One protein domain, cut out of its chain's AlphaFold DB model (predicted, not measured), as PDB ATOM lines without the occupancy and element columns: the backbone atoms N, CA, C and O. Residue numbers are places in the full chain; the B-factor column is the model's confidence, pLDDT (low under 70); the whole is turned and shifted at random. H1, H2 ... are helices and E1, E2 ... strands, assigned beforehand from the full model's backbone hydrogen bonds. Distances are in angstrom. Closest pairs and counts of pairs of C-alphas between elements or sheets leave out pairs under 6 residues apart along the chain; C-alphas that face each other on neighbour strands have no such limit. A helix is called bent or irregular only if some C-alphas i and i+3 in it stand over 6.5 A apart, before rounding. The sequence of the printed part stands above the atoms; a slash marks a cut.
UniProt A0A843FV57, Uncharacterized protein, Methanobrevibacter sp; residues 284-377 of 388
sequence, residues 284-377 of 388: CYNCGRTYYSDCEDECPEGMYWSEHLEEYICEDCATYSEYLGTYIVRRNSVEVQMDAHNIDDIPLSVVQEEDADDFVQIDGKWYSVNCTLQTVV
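What this domain is: This is residues 284 to 377 of the 388 residues of an uncharacterized protein of Methanobrevibacter sp (UniProt A0A843FV57). Four small two-stranded hairpins, E2-E3, E4-E5, E6-E7 and E8-E9, follow one another in a row along a rod, with the lone strand E1 at one end and E8-E9 at the other. The short helix H1 joins the third hairpin to the fourth, and the last residues, 376 to 377, fold back to pair with residues 335 to 336 of E6. The printed part has 94 residues, with nine named strands and one named helix in the order E1 E2 E3 E4 E5 E6 E7 H1 E8 E9; each of the four sheets is an antiparallel pair. The class is mostly strand, though under half of the residues, 44 of 94, are in named elements. The whole is loose, with a radius of gyration of the C-alphas of 15.8 A and spans of 51 by 25 by 19 A.

Where its parts are: E1 is residues 290 to 293, beginning at C-alpha 290 (21.077, -7.514, -5.091). E2 is residues 303 to 306 and E3 residues 311 to 314; E4 is 318 to 321 and E5 326 to 329. E6, residues 333 to 337, is 13.2 A long, and E7, residues 348 to 352, is 13.7 A. H1 is residues 353 to 358, 9.9 A long, and is irregular, but only just: C-alphas 354 and 357 are 6.52 A apart. E8 is residues 359 to 362, and E9, residues 365 to 368, ends at C-alpha 368 (3.137, 1.294, 26.113).

How they stand to each other: E1 pairs with no named strand; its closest C-alpha to E2 is that of Tyr 291, 8.0 A from Met 303. In the hairpin E2 and E3, N 304 and O 313 are 2.9 A apart. The closest C-alphas of E2 and E5 are those of Ser 306 and Tyr 327, 4.8 A apart. In the hairpin E4 and E5, N 321 and O 326 are 2.8 A apart. The closest C-alphas of E4 and E7 are those of Ser 321 and Val 350, 4.8 A apart. In the hairpin E6 and E7, N 336 and O 349 are 2.7 A apart. H1 has 0 of 2 O i to N i+4 pairs within hydrogen-bond range, and 2 of 3 O i to N i+3 pairs. In the hairpin E8 and E9, N 360 and O 367 are 2.7 A apart. E6 and E9 are near each other, while E1 and E8 are apart.

The domain as a whole: The C-alphas farthest apart, those of Asp 294 and Asp 363, are 53.1 A from each other. The printed part has no cut and no long link; the link E6 to E7, ten residues, is short. Mean pLDDT of the printed part is 70.9; residues 294 to 296, 334 to 349 and 353 to 377 are under 70.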
ATOM      1  N   CYS A 284      19.364  -6.997  -0.241       93.12
ATOM      2  CA  CYS A 284      18.371  -6.398   0.643       93.12
ATOM      3  C   CYS A 284      17.608  -7.482   1.408       93.12
ATOM      4  O   CYS A 284      16.843  -8.233   0.798       93.12
ATOM      5  N   TYR A 285      17.696  -7.459   2.738       93.62
ATOM      6  CA  TYR A 285      17.028  -8.410   3.630       93.62
ATOM      7  C   TYR A 285      15.523  -8.572   3.349       93.62
ATOM      8  O   TYR A 285      14.984  -9.674   3.366       93.62
ATOM      9  N   ASN A 286      14.820  -7.473   3.048       91.81
ATOM     10  CA  ASN A 286      13.366  -7.503   2.872       91.81
ATOM     11  C   ASN A 286      12.908  -7.984   1.484       91.81
ATOM     12  O   ASN A 286      11.857  -8.613   1.368       91.81
ATOM     13  N   CYS A 287      13.618  -7.626   0.410       92.19
ATOM     14  CA  CYS A 287      13.139  -7.878  -0.957       92.19
ATOM     15  C   CYS A 287      14.027  -8.798  -1.798       92.19
ATOM     16  O   CYS A 287      13.632  -9.128  -2.917       92.19
ATOM     17  N   GLY A 288      15.198  -9.197  -1.294       90.31
ATOM     18  CA  GLY A 288      16.145 -10.074  -1.985       90.31
ATOM     19  C   GLY A 288      16.780  -9.460  -3.235       90.31
ATOM     20  O   GLY A 288      17.391 -10.168  -4.029       90.31
ATOM     21  N   ARG A 289      16.603  -8.152  -3.482       87.75
ATOM     22  CA  ARG A 289      17.299  -7.476  -4.587       87.75
ATOM     23  C   ARG A 289      18.773  -7.328  -4.235       87.75
ATOM     24  O   ARG A 289      19.091  -6.839  -3.153       87.75
ATOM     25  N   THR A 290      19.628  -7.690  -5.181       85.25
ATOM     26  CA  THR A 290      21.077  -7.514  -5.091       85.25
ATOM     27  C   THR A 290      21.480  -6.133  -5.598       85.25
ATOM     28  O   THR A 290      21.053  -5.705  -6.672       85.25
ATOM     29  N   TYR A 291      22.313  -5.468  -4.816       86.12
ATOM     30  CA  TYR A 291      23.030  -4.239  -5.116       86.12
ATOM     31  C   TYR A 291      24.515  -4.587  -5.198       86.12
ATOM     32  O   TYR A 291      24.945  -5.572  -4.606       86.12
ATOM     33  N   TYR A 292      25.293  -3.813  -5.940       77.75
ATOM     34  CA  TYR A 292      26.715  -4.085  -6.132       77.75
ATOM     35  C   TYR A 292      27.524  -2.883  -5.672       77.75
ATOM     36  O   TYR A 292      27.109  -1.745  -5.897       77.75
ATOM     37  N   SER A 293      28.644  -3.155  -5.010       76.12
ATOM     38  CA  SER A 293      29.642  -2.159  -4.630       76.12
ATOM     39  C   SER A 293      30.988  -2.526  -5.232       76.12
ATOM     40  O   SER A 293      31.334  -3.704  -5.281       76.12
ATOM     41  N   ASP A 294      31.761  -1.522  -5.630       66.00
ATOM     42  CA  ASP A 294      33.114  -1.700  -6.165       66.00
ATOM     43  C   ASP A 294      34.164  -1.891  -5.044       66.00
ATOM     44  O   ASP A 294      35.363  -1.978  -5.310       66.00
ATOM     45  N   CYS A 295      33.731  -1.911  -3.774       66.69
ATOM     46  CA  CYS A 295      34.571  -2.091  -2.591       66.69
ATOM     47  C   CYS A 295      33.830  -2.911  -1.516       66.69
ATOM     48  O   CYS A 295      32.679  -2.615  -1.194       66.69
ATOM     49  N   GLU A 296      34.499  -3.913  -0.930       68.44
ATOM     50  CA  GLU A 296      33.926  -4.807   0.097       68.44
ATOM     51  C   GLU A 296      33.434  -4.042   1.332       68.44
ATOM     52  O   GLU A 296      32.430  -4.408   1.936       68.44
ATOM     53  N   ASP A 297      34.127  -2.958   1.683       75.50
ATOM     54  CA  ASP A 297      33.882  -2.181   2.899       75.50
ATOM     55  C   ASP A 297      32.966  -0.962   2.671       75.50
ATOM     56  O   ASP A 297      32.630  -0.248   3.622       75.50
ATOM     57  N   GLU A 298      32.559  -0.690   1.428       81.06
ATOM     58  CA  GLU A 298      31.670   0.430   1.109       81.06
ATOM     59  C   GLU A 298      30.268  -0.077   0.783       81.06
ATOM     60  O   GLU A 298      30.039  -0.777  -0.203       81.06
ATOM     61  N   CYS A 299      29.300   0.311   1.614       83.69
ATOM     62  CA  CYS A 299      27.892   0.050   1.349       83.69
ATOM     63  C   CYS A 299      27.464   0.775   0.058       83.69
ATOM     64  O   CYS A 299      27.676   1.988  -0.045       83.69
ATOM     65  N   PRO A 300      26.820   0.082  -0.898       85.69
ATOM     66  CA  PRO A 300      26.377   0.703  -2.137       85.69
ATOM     67  C   PRO A 300      25.308   1.772  -1.885       85.69
ATOM     68  O   PRO A 300      24.560   1.723  -0.903       85.69
ATOM     69  N   GLU A 301      25.221   2.750  -2.791       85.12
ATOM     70  CA  GLU A 301      24.215   3.810  -2.716       85.12
ATOM     71  C   GLU A 301      22.795   3.212  -2.713       85.12
ATOM     72  O   GLU A 301      22.478   2.293  -3.473       85.12
ATOM     73  N   GLY A 302      21.928   3.723  -1.834       87.94
ATOM     74  CA  GLY A 302      20.560   3.220  -1.678       87.94
ATOM     75  C   GLY A 302      20.435   1.967  -0.805       87.94
ATOM     76  O   GLY A 302      19.379   1.328  -0.811       87.94
ATOM     77  N   MET A 303      21.472   1.608  -0.043       93.62
ATOM     78  CA  MET A 303      21.414   0.588   1.005       93.62
ATOM     79  C   MET A 303      21.676   1.189   2.389       93.62
ATOM     80  O   MET A 303      22.488   2.097   2.555       93.62
ATOM     81  N   TYR A 304      20.951   0.687   3.388       94.62
ATOM     82  CA  TYR A 304      20.985   1.187   4.756       94.62
ATOM     83  C   TYR A 304      21.164   0.043   5.749       94.62
ATOM     84  O   TYR A 304      20.467  -0.967   5.663       94.62
ATOM     85  N   TRP A 305      22.072   0.223   6.707       94.62
ATOM     86  CA  TRP A 305      22.282  -0.721   7.801       94.62
ATOM     87  C   TRP A 305      21.172  -0.609   8.852       94.62
ATOM     88  O   TRP A 305      20.843   0.492   9.303       94.62
ATOM     89  N   SER A 306      20.622  -1.753   9.250       93.31
ATOM     90  CA  SER A 306      19.714  -1.893  10.383       93.31
ATOM     91  C   SER A 306      20.466  -2.503  11.561       93.31
ATOM     92  O   SER A 306      20.799  -3.683  11.538       93.31
ATOM     93  N   GLU A 307      20.694  -1.726  12.620       92.50
ATOM     94  CA  GLU A 307      21.243  -2.253  13.879       92.50
ATOM     95  C   GLU A 307      20.263  -3.213  14.563       92.50
ATOM     96  O   GLU A 307      20.686  -4.104  15.289       92.50
ATOM     97  N   HIS A 308      18.959  -3.047  14.311       87.38
ATOM     98  CA  HIS A 308      17.906  -3.908  14.855       87.38
ATOM     99  C   HIS A 308      17.930  -5.312  14.246       87.38
ATOM    100  O   HIS A 308      17.762  -6.299  14.953       87.38
ATOM    101  N   LEU A 309      18.142  -5.403  12.930       89.88
ATOM    102  CA  LEU A 309      18.162  -6.681  12.214       89.88
ATOM    103  C   LEU A 309      19.570  -7.254  12.036       89.88
ATOM    104  O   LEU A 309      19.684  -8.405  11.637       89.88
ATOM    105  N   GLU A 310      20.609  -6.459  12.307       93.62
ATOM    106  CA  GLU A 310      22.001  -6.744  11.935       93.62
ATOM    107  C   GLU A 310      22.154  -7.049  10.429       93.62
ATOM    108  O   GLU A 310      22.948  -7.896  10.025       93.62
ATOM    109  N   GLU A 311      21.379  -6.351   9.590       94.31
ATOM    110  CA  GLU A 311      21.265  -6.611   8.150       94.31
ATOM    111  C   GLU A 311      21.077  -5.314   7.341       94.31
ATOM    112  O   GLU A 311      20.689  -4.267   7.871       94.31
ATOM    113  N   TYR A 312      21.300  -5.382   6.024       94.19
ATOM    114  CA  TYR A 312      21.095  -4.254   5.107       94.19
ATOM    115  C   TYR A 312      19.705  -4.261   4.456       94.19
ATOM    116  O   TYR A 312      19.204  -5.278   3.972       94.19
ATOM    117  N   ILE A 313      19.084  -3.083   4.367       95.56
ATOM    118  CA  ILE A 313      17.782  -2.867   3.727       95.56
ATOM    119  C   ILE A 313      17.930  -1.802   2.641       95.56
ATOM    120  O   ILE A 313      18.542  -0.758   2.859       95.56
ATOM    121  N   CYS A 314      17.361  -2.034   1.459       94.94
ATOM    122  CA  CYS A 314      17.406  -1.040   0.391       94.94
ATOM    123  C   CYS A 314      16.462   0.139   0.654       94.94
ATOM    124  O   CYS A 314      15.471   0.008   1.371       94.94
ATOM    125  N   GLU A 315      16.720   1.273   0.011       94.06
ATOM    126  CA  GLU A 315      15.974   2.526   0.171       94.06
ATOM    127  C   GLU A 315      14.462   2.386  -0.055       94.06
ATOM    128  O   GLU A 315      13.661   2.951   0.695       94.06
ATOM    129  N   ASP A 316      14.055   1.552  -1.014       92.06
ATOM    130  CA  ASP A 316      12.643   1.240  -1.276       92.06
ATOM    131  C   ASP A 316      11.960   0.531  -0.089       92.06
ATOM    132  O   ASP A 316      10.739   0.603   0.079       92.06
ATOM    133  N   CYS A 317      12.734  -0.212   0.704       93.00
ATOM    134  CA  CYS A 317      12.253  -1.082   1.774       93.00
ATOM    135  C   CYS A 317      12.522  -0.527   3.175       93.00
ATOM    136  O   CYS A 317      11.891  -0.986   4.125       93.00
ATOM    137  N   ALA A 318      13.436   0.429   3.309       93.75
ATOM    138  CA  ALA A 318      13.855   0.973   4.587       93.75
ATOM    139  C   ALA A 318      12.985   2.164   5.010       93.75
ATOM    140  O   ALA A 318      12.449   2.917   4.186       93.75
ATOM    141  N   THR A 319      12.854   2.346   6.316       92.12
ATOM    142  CA  THR A 319      12.411   3.590   6.947       92.12
ATOM    143  C   THR A 319      13.224   3.805   8.214       92.12
ATOM    144  O   THR A 319      13.610   2.832   8.859       92.12
ATOM    145  N   TYR A 320      13.530   5.050   8.561       90.38
ATOM    146  CA  TYR A 320      14.309   5.340   9.762       90.38
ATOM    147  C   TYR A 320      13.399   5.381  10.996       90.38
ATOM    148  O   TYR A 320      12.352   6.031  10.979       90.38
ATOM    149  N   SER A 321      13.796   4.681  12.055       84.69
ATOM    150  CA  SER A 321      13.151   4.705  13.363       84.69
ATOM    151  C   SER A 321      13.910   5.653  14.284       84.69
ATOM    152  O   SER A 321      15.017   5.346  14.717       84.69
ATOM    153  N   GLU A 322      13.298   6.778  14.653       80.69
ATOM    154  CA  GLU A 322      13.850   7.663  15.690       80.69
ATOM    155  C   GLU A 322      13.858   6.989  17.075       80.69
ATOM    156  O   GLU A 322      14.648   7.348  17.942       80.69
ATOM    157  N   TYR A 323      12.982   5.998  17.291       75.38
ATOM    158  CA  TYR A 323      12.889   5.253  18.548       75.38
ATOM    159  C   TYR A 323      14.082   4.318  18.737       75.38
ATOM    160  O   TYR A 323      14.709   4.322  19.794       75.38
ATOM    161  N   LEU A 324      14.391   3.536  17.702       80.44
ATOM    162  CA  LEU A 324      15.497   2.583  17.715       80.44
ATOM    163  C   LEU A 324      16.825   3.234  17.305       80.44
ATOM    164  O   LEU A 324      17.877   2.639  17.498       80.44
ATOM    165  N   GLY A 325      16.791   4.447  16.742       87.75
ATOM    166  CA  GLY A 325      17.975   5.132  16.222       87.75
ATOM    167  C   GLY A 325      18.595   4.428  15.012       87.75
ATOM    168  O   GLY A 325      19.800   4.523  14.799       87.75
ATOM    169  N   THR A 326      17.799   3.681  14.242       92.44
ATOM    170  CA  THR A 326      18.292   2.849  13.136       92.44
ATOM    171  C   THR A 326      17.244   2.657  12.039       92.44
ATOM    172  O   THR A 326      16.072   2.998  12.213       92.44
ATOM    173  N   TYR A 327      17.649   2.119  10.886       93.12
ATOM    174  CA  TYR A 327      16.720   1.769   9.810       93.12
ATOM    175  C   TYR A 327      15.996   0.455  10.109       93.12
ATOM    176  O   TYR A 327      16.596  -0.497  10.597       93.12
ATOM    177  N   ILE A 328      14.711   0.390   9.776       91.19
ATOM    178  CA  ILE A 328      13.858  -0.797   9.912       91.19
ATOM    179  C   ILE A 328      13.076  -1.066   8.624       91.19
ATOM    180  O   ILE A 328      13.059  -0.249   7.694       91.19
ATOM    181  N   VAL A 329      12.424  -2.228   8.546       90.12
ATOM    182  CA  VAL A 329      11.652  -2.625   7.363       90.12
ATOM    183  C   VAL A 329      10.334  -1.861   7.333       90.12
ATOM    184  O   VAL A 329       9.418  -2.151   8.093       90.12
ATOM    185  N   ARG A 330      10.191  -0.948   6.367       85.56
ATOM    186  CA  ARG A 330       9.019  -0.072   6.194       85.56
ATOM    187  C   ARG A 330       7.684  -0.819   6.151       85.56
ATOM    188  O   ARG A 330       6.659  -0.285   6.552       85.56
ATOM    189  N   ARG A 331       7.666  -2.034   5.596       79.25
ATOM    190  CA  ARG A 331       6.431  -2.829   5.473       79.25
ATOM    191  C   ARG A 331       5.959  -3.446   6.782       79.25
ATOM    192  O   ARG A 331       4.777  -3.742   6.873       79.25
ATOM    193  N   ASN A 332       6.861  -3.620   7.740       76.56
ATOM    194  CA  ASN A 332       6.590  -4.259   9.021       76.56
ATOM    195  C   ASN A 332       6.773  -3.233  10.141       76.56
ATOM    196  O   ASN A 332       7.303  -3.553  11.202       76.56
ATOM    197  N   SER A 333       6.432  -1.977   9.862       76.31
ATOM    198  CA  SER A 333       6.698  -0.868  10.760       76.31
ATOM    199  C   SER A 333       5.431  -0.067  11.014       76.31
ATOM    200  O   SER A 333       4.667   0.186  10.081       76.31
ATOM    201  N   VAL A 334       5.230   0.348  12.259       68.75
ATOM    202  CA  VAL A 334       4.067   1.118  12.708       68.75
ATOM    203  C   VAL A 334       4.508   2.473  13.248       68.75
ATOM    204  O   VAL A 334       5.549   2.588  13.891       68.75
ATOM    205  N   GLU A 335       3.718   3.514  12.993       66.81
ATOM    206  CA  GLU A 335       3.975   4.844  13.546       66.81
ATOM    207  C   GLU A 335       3.421   4.951  14.972       66.81
ATOM    208  O   GLU A 335       2.240   4.702  15.224       66.81
ATOM    209  N   VAL A 336       4.282   5.363  15.899       63.03
ATOM    210  CA  VAL A 336       3.992   5.598  17.312       63.03
ATOM    211  C   VAL A 336       4.233   7.061  17.671       63.03
ATOM    212  O   VAL A 336       5.258   7.660  17.343       63.03
ATOM    213  N   GLN A 337       3.297   7.652  18.407       60.47
ATOM    214  CA  GLN A 337       3.473   8.973  19.002       60.47
ATOM    215  C   GLN A 337       4.112   8.844  20.393       60.47
ATOM    216  O   GLN A 337       3.491   8.303  21.307       60.47
ATOM    217  N   MET A 338       5.336   9.348  20.570       52.25
ATOM    218  CA  MET A 338       6.096   9.197  21.819       52.25
ATOM    219  C   MET A 338       5.943  10.409  22.752       52.25
ATOM    220  O   MET A 338       6.539  11.450  22.504       52.25
ATOM    221  N   ASP A 339       5.191  10.297  23.854       54.72
ATOM    222  CA  ASP A 339       5.045  11.398  24.825       54.72
ATOM    223  C   ASP A 339       6.360  11.653  25.593       54.72
ATOM    224  O   ASP A 339       6.704  10.955  26.552       54.72
ATOM    225  N   ALA A 340       7.121  12.660  25.159       45.78
ATOM    226  CA  ALA A 340       8.192  13.245  25.949       45.78
ATOM    227  C   ALA A 340       7.588  14.360  26.799       45.78
ATOM    228  O   ALA A 340       7.049  15.327  26.267       45.78
ATOM    229  N   HIS A 341       7.686  14.214  28.123       46.88
ATOM    230  CA  HIS A 341       7.149  15.141  29.113       46.88
ATOM    231  C   HIS A 341       7.137  16.613  28.651       46.88
ATOM    232  O   HIS A 341       8.137  17.324  28.756       46.88
ATOM    233  N   ASN A 342       5.930  17.074  28.299       46.66
ATOM    234  CA  ASN A 342       5.474  18.458  28.415       46.66
ATOM    235  C   ASN A 342       5.849  19.462  27.296       46.66
ATOM    236  O   ASN A 342       6.256  20.573  27.638       46.66
ATOM    237  N   ILE A 343       5.650  19.152  26.001       42.44
ATOM    238  CA  ILE A 343       5.610  20.165  24.913       42.44
ATOM    239  C   ILE A 343       4.588  19.780  23.815       42.44
ATOM    240  O   ILE A 343       4.526  18.628  23.399       42.44
ATOM    241  N   ASP A 344       3.825  20.767  23.330       45.34
ATOM    242  CA  ASP A 344       2.763  20.713  22.302       45.34
ATOM    243  C   ASP A 344       3.208  20.330  20.859       45.34
ATOM    244  O   ASP A 344       2.498  20.631  19.906       45.34
ATOM    245  N   ASP A 345       4.337  19.645  20.667       50.50
ATOM    246  CA  ASP A 345       4.786  19.127  19.361       50.50
ATOM    247  C   ASP A 345       5.516  17.791  19.571       50.50
ATOM    248  O   ASP A 345       6.701  17.752  19.908       50.50
ATOM    249  N   ILE A 346       4.790  16.681  19.417       49.53
ATOM    250  CA  ILE A 346       5.326  15.330  19.622       49.53
ATOM    251  C   ILE A 346       5.749  14.740  18.266       49.53
ATOM    252  O   ILE A 346       4.885  14.605  17.395       49.53
ATOM    253  N   PRO A 347       7.023  14.349  18.068       50.84
ATOM    254  CA  PRO A 347       7.448  13.700  16.834       50.84
ATOM    255  C   PRO A 347       6.837  12.294  16.723       50.84
ATOM    256  O   PRO A 347       6.861  11.506  17.671       50.84
ATOM    257  N   LEU A 348       6.277  11.993  15.549       57.84
ATOM    258  CA  LEU A 348       5.941  10.626  15.157       57.84
ATOM    259  C   LEU A 348       7.250   9.850  14.996       57.84
ATOM    260  O   LEU A 348       8.172  10.326  14.335       57.84
ATOM    261  N   SER A 349       7.326   8.677  15.610       64.69
ATOM    262  CA  SER A 349       8.421   7.731  15.424       64.69
ATOM    263  C   SER A 349       7.879   6.450  14.804       64.69
ATOM    264  O   SER A 349       6.680   6.202  14.855       64.69
ATOM    265  N   VAL A 350       8.738   5.635  14.204       70.31
ATOM    266  CA  VAL A 350       8.350   4.364  13.581       70.31
ATOM    267  C   VAL A 350       8.981   3.220  14.371       70.31
ATOM    268  O   VAL A 350      10.158   3.311  14.698       70.31
ATOM    269  N   VAL A 351       8.248   2.155  14.685       71.69
ATOM    270  CA  VAL A 351       8.769   0.951  15.368       71.69
ATOM    271  C   VAL A 351       8.454  -0.310  14.571       71.69
ATOM    272  O   VAL A 351       7.550  -0.288  13.738       71.69
ATOM    273  N   GLN A 352       9.195  -1.394  14.793       72.81
ATOM    274  CA  GLN A 352       8.966  -2.678  14.126       72.81
ATOM    275  C   GLN A 352       7.750  -3.396  14.751       72.81
ATOM    276  O   GLN A 352       7.551  -3.348  15.961       72.81
ATOM    277  N   GLU A 353       6.927  -4.066  13.937       64.19
ATOM    278  CA  GLU A 353       5.692  -4.745  14.374       64.19
ATOM    279  C   GLU A 353       5.911  -5.791  15.477       64.19
ATOM    280  O   GLU A 353       5.042  -5.984  16.317       64.19
ATOM    281  N   GLU A 354       7.055  -6.473  15.501       65.06
ATOM    282  CA  GLU A 354       7.360  -7.477  16.532       65.06
ATOM    283  C   GLU A 354       7.714  -6.859  17.893       65.06
ATOM    284  O   GLU A 354       7.482  -7.477  18.928       65.06
ATOM    285  N   ASP A 355       8.166  -5.603  17.899       61.62
ATOM    286  CA  ASP A 355       8.344  -4.806  19.114       61.62
ATOM    287  C   ASP A 355       7.027  -4.125  19.534       61.62
ATOM    288  O   ASP A 355       6.966  -3.422  20.544       61.62
ATOM    289  N   ALA A 356       5.937  -4.336  18.778       57.44
ATOM    290  CA  ALA A 356       4.630  -3.773  19.094       57.44
ATOM    291  C   ALA A 356       3.959  -4.443  20.312       57.44
ATOM    292  O   ALA A 356       3.012  -3.882  20.865       57.44
ATOM    293  N   ASP A 357       4.453  -5.603  20.765       54.94
ATOM    294  CA  ASP A 357       3.987  -6.289  21.985       54.94
ATOM    295  C   ASP A 357       4.279  -5.483  23.267       54.94
ATOM    296  O   ASP A 357       3.657  -5.708  24.311       54.94
ATOM    297  N   ASP A 358       5.154  -4.476  23.175       56.72
ATOM    298  CA  ASP A 358       5.336  -3.461  24.209       56.72
ATOM    299  C   ASP A 358       4.198  -2.419  24.242       56.72
ATOM    300  O   ASP A 358       4.259  -1.459  25.022       56.72
ATOM    301  N   PHE A 359       3.129  -2.610  23.455       57.59
ATOM    302  CA  PHE A 359       1.993  -1.700  23.356       57.59
ATOM    303  C   PHE A 359       0.630  -2.416  23.454       57.59
ATOM    304  O   PHE A 359       0.415  -3.511  22.947       57.59
ATOM    305  N   VAL A 360      -0.343  -1.788  24.122       52.34
ATOM    306  CA  VAL A 360      -1.692  -2.319  24.383       52.34
ATOM    307  C   VAL A 360      -2.771  -1.359  23.893       52.34
ATOM    308  O   VAL A 360      -2.729  -0.165  24.181       52.34
ATOM    309  N   GLN A 361      -3.782  -1.869  23.185       45.56
ATOM    310  CA  GLN A 361      -4.904  -1.058  22.704       45.56
ATOM    311  C   GLN A 361      -6.015  -0.945  23.765       45.56
ATOM    312  O   GLN A 361      -6.580  -1.946  24.204       45.56
ATOM    313  N   ILE A 362      -6.368   0.282  24.157       49.81
ATOM    314  CA  ILE A 362      -7.470   0.606  25.073       49.81
ATOM    315  C   ILE A 362      -8.342   1.679  24.407       49.81
ATOM    316  O   ILE A 362      -7.850   2.744  24.042       49.81
ATOM    317  N   ASP A 363      -9.633   1.393  24.212       44.09
ATOM    318  CA  ASP A 363     -10.620   2.300  23.595       44.09
ATOM    319  C   ASP A 363     -10.183   2.908  22.241       44.09
ATOM    320  O   ASP A 363     -10.450   4.073  21.940       44.09
ATOM    321  N   GLY A 364      -9.498   2.112  21.411       46.31
ATOM    322  CA  GLY A 364      -9.017   2.532  20.088       46.31
ATOM    323  C   GLY A 364      -7.748   3.396  20.110       46.31
ATOM    324  O   GLY A 364      -7.441   4.039  19.111       46.31
ATOM    325  N   LYS A 365      -7.018   3.432  21.233       44.72
ATOM    326  CA  LYS A 365      -5.718   4.108  21.394       44.72
ATOM    327  C   LYS A 365      -4.684   3.128  21.945       44.72
ATOM    328  O   LYS A 365      -5.054   2.239  22.702       44.72
ATOM    329  N   TRP A 366      -3.416   3.273  21.584       46.69
ATOM    330  CA  TRP A 366      -2.372   2.283  21.876       46.69
ATOM    331  C   TRP A 366      -1.346   2.811  22.880       46.69
ATOM    332  O   TRP A 366      -0.744   3.843  22.656       46.69
ATOM    333  N   TYR A 367      -1.124   2.111  23.983       49.03
ATOM    334  CA  TYR A 367      -0.342   2.568  25.136       49.03
ATOM    335  C   TYR A 367       0.883   1.689  25.317       49.03
ATOM    336  O   TYR A 367       0.736   0.488  25.168       49.03
ATOM    337  N   SER A 368       2.044   2.205  25.731       53.00
ATOM    338  CA  SER A 368       3.137   1.294  26.113       53.00
ATOM    339  C   SER A 368       2.800   0.542  27.411       53.00
ATOM    340  O   SER A 368       2.138   1.097  28.298       53.00
ATOM    341  N   VAL A 369       3.279  -0.697  27.587       52.97
ATOM    342  CA  VAL A 369       3.030  -1.502  28.812       52.97
ATOM    343  C   VAL A 369       3.596  -0.844  30.082       52.97
ATOM    344  O   VAL A 369       3.213  -1.199  31.195       52.97
ATOM    345  N   ASN A 370       4.468   0.161  29.926       49.91
ATOM    346  CA  ASN A 370       5.073   0.950  31.001       49.91
ATOM    347  C   ASN A 370       4.295   2.238  31.359       49.91
ATOM    348  O   ASN A 370       4.811   3.077  32.097       49.91
ATOM    349  N   CYS A 371       3.038   2.370  30.911       42.69
ATOM    350  CA  CYS A 371       2.107   3.448  31.279       42.69
ATOM    351  C   CYS A 371       2.529   4.865  30.843       42.69
ATOM    352  O   CYS A 371       2.379   5.821  31.609       42.69
ATOM    353  N   THR A 372       2.955   5.025  29.589       45.53
ATOM    354  CA  THR A 372       3.021   6.340  28.925       45.53
ATOM    355  C   THR A 372       2.048   6.357  27.742       45.53
ATOM    356  O   THR A 372       1.981   5.390  26.983       45.53
ATOM    357  N   LEU A 373       1.239   7.421  27.622       37.62
ATOM    358  CA  LEU A 373       0.235   7.571  26.561       37.62
ATOM    359  C   LEU A 373       0.939   7.558  25.200       37.62
ATOM    360  O   LEU A 373       1.812   8.388  24.963       37.62
ATOM    361  N   GLN A 374       0.545   6.649  24.316       41.47
ATOM    362  CA  GLN A 374       0.934   6.707  22.915       41.47
ATOM    363  C   GLN A 374      -0.323   6.677  22.036       41.47
ATOM    364  O   GLN A 374      -1.435   6.376  22.481       41.47
ATOM    365  N   THR A 375      -0.167   7.079  20.785       42.97
ATOM    366  CA  THR A 375      -1.178   6.891  19.747       42.97
ATOM    367  C   THR A 375      -0.473   6.116  18.645       42.97
ATOM    368  O   THR A 375       0.425   6.669  18.016       42.97
ATOM    369  N   VAL A 376      -0.823   4.843  18.446       42.25
ATOM    370  CA  VAL A 376      -0.478   4.105  17.219       42.25
ATOM    371  C   VAL A 376      -1.607   4.367  16.239       42.25
ATOM    372  O   VAL A 376      -2.785   4.209  16.580       42.25
ATOM    373  N   VAL A 377      -1.252   4.826  15.047       39.91
ATOM    374  CA  VAL A 377      -2.199   5.036  13.956       39.91
ATOM    375  C   VAL A 377      -2.135   3.802  13.060       39.91
ATOM    376  O   VAL A 377      -1.117   3.555  12.421       39.91
TER     377      VAL A 377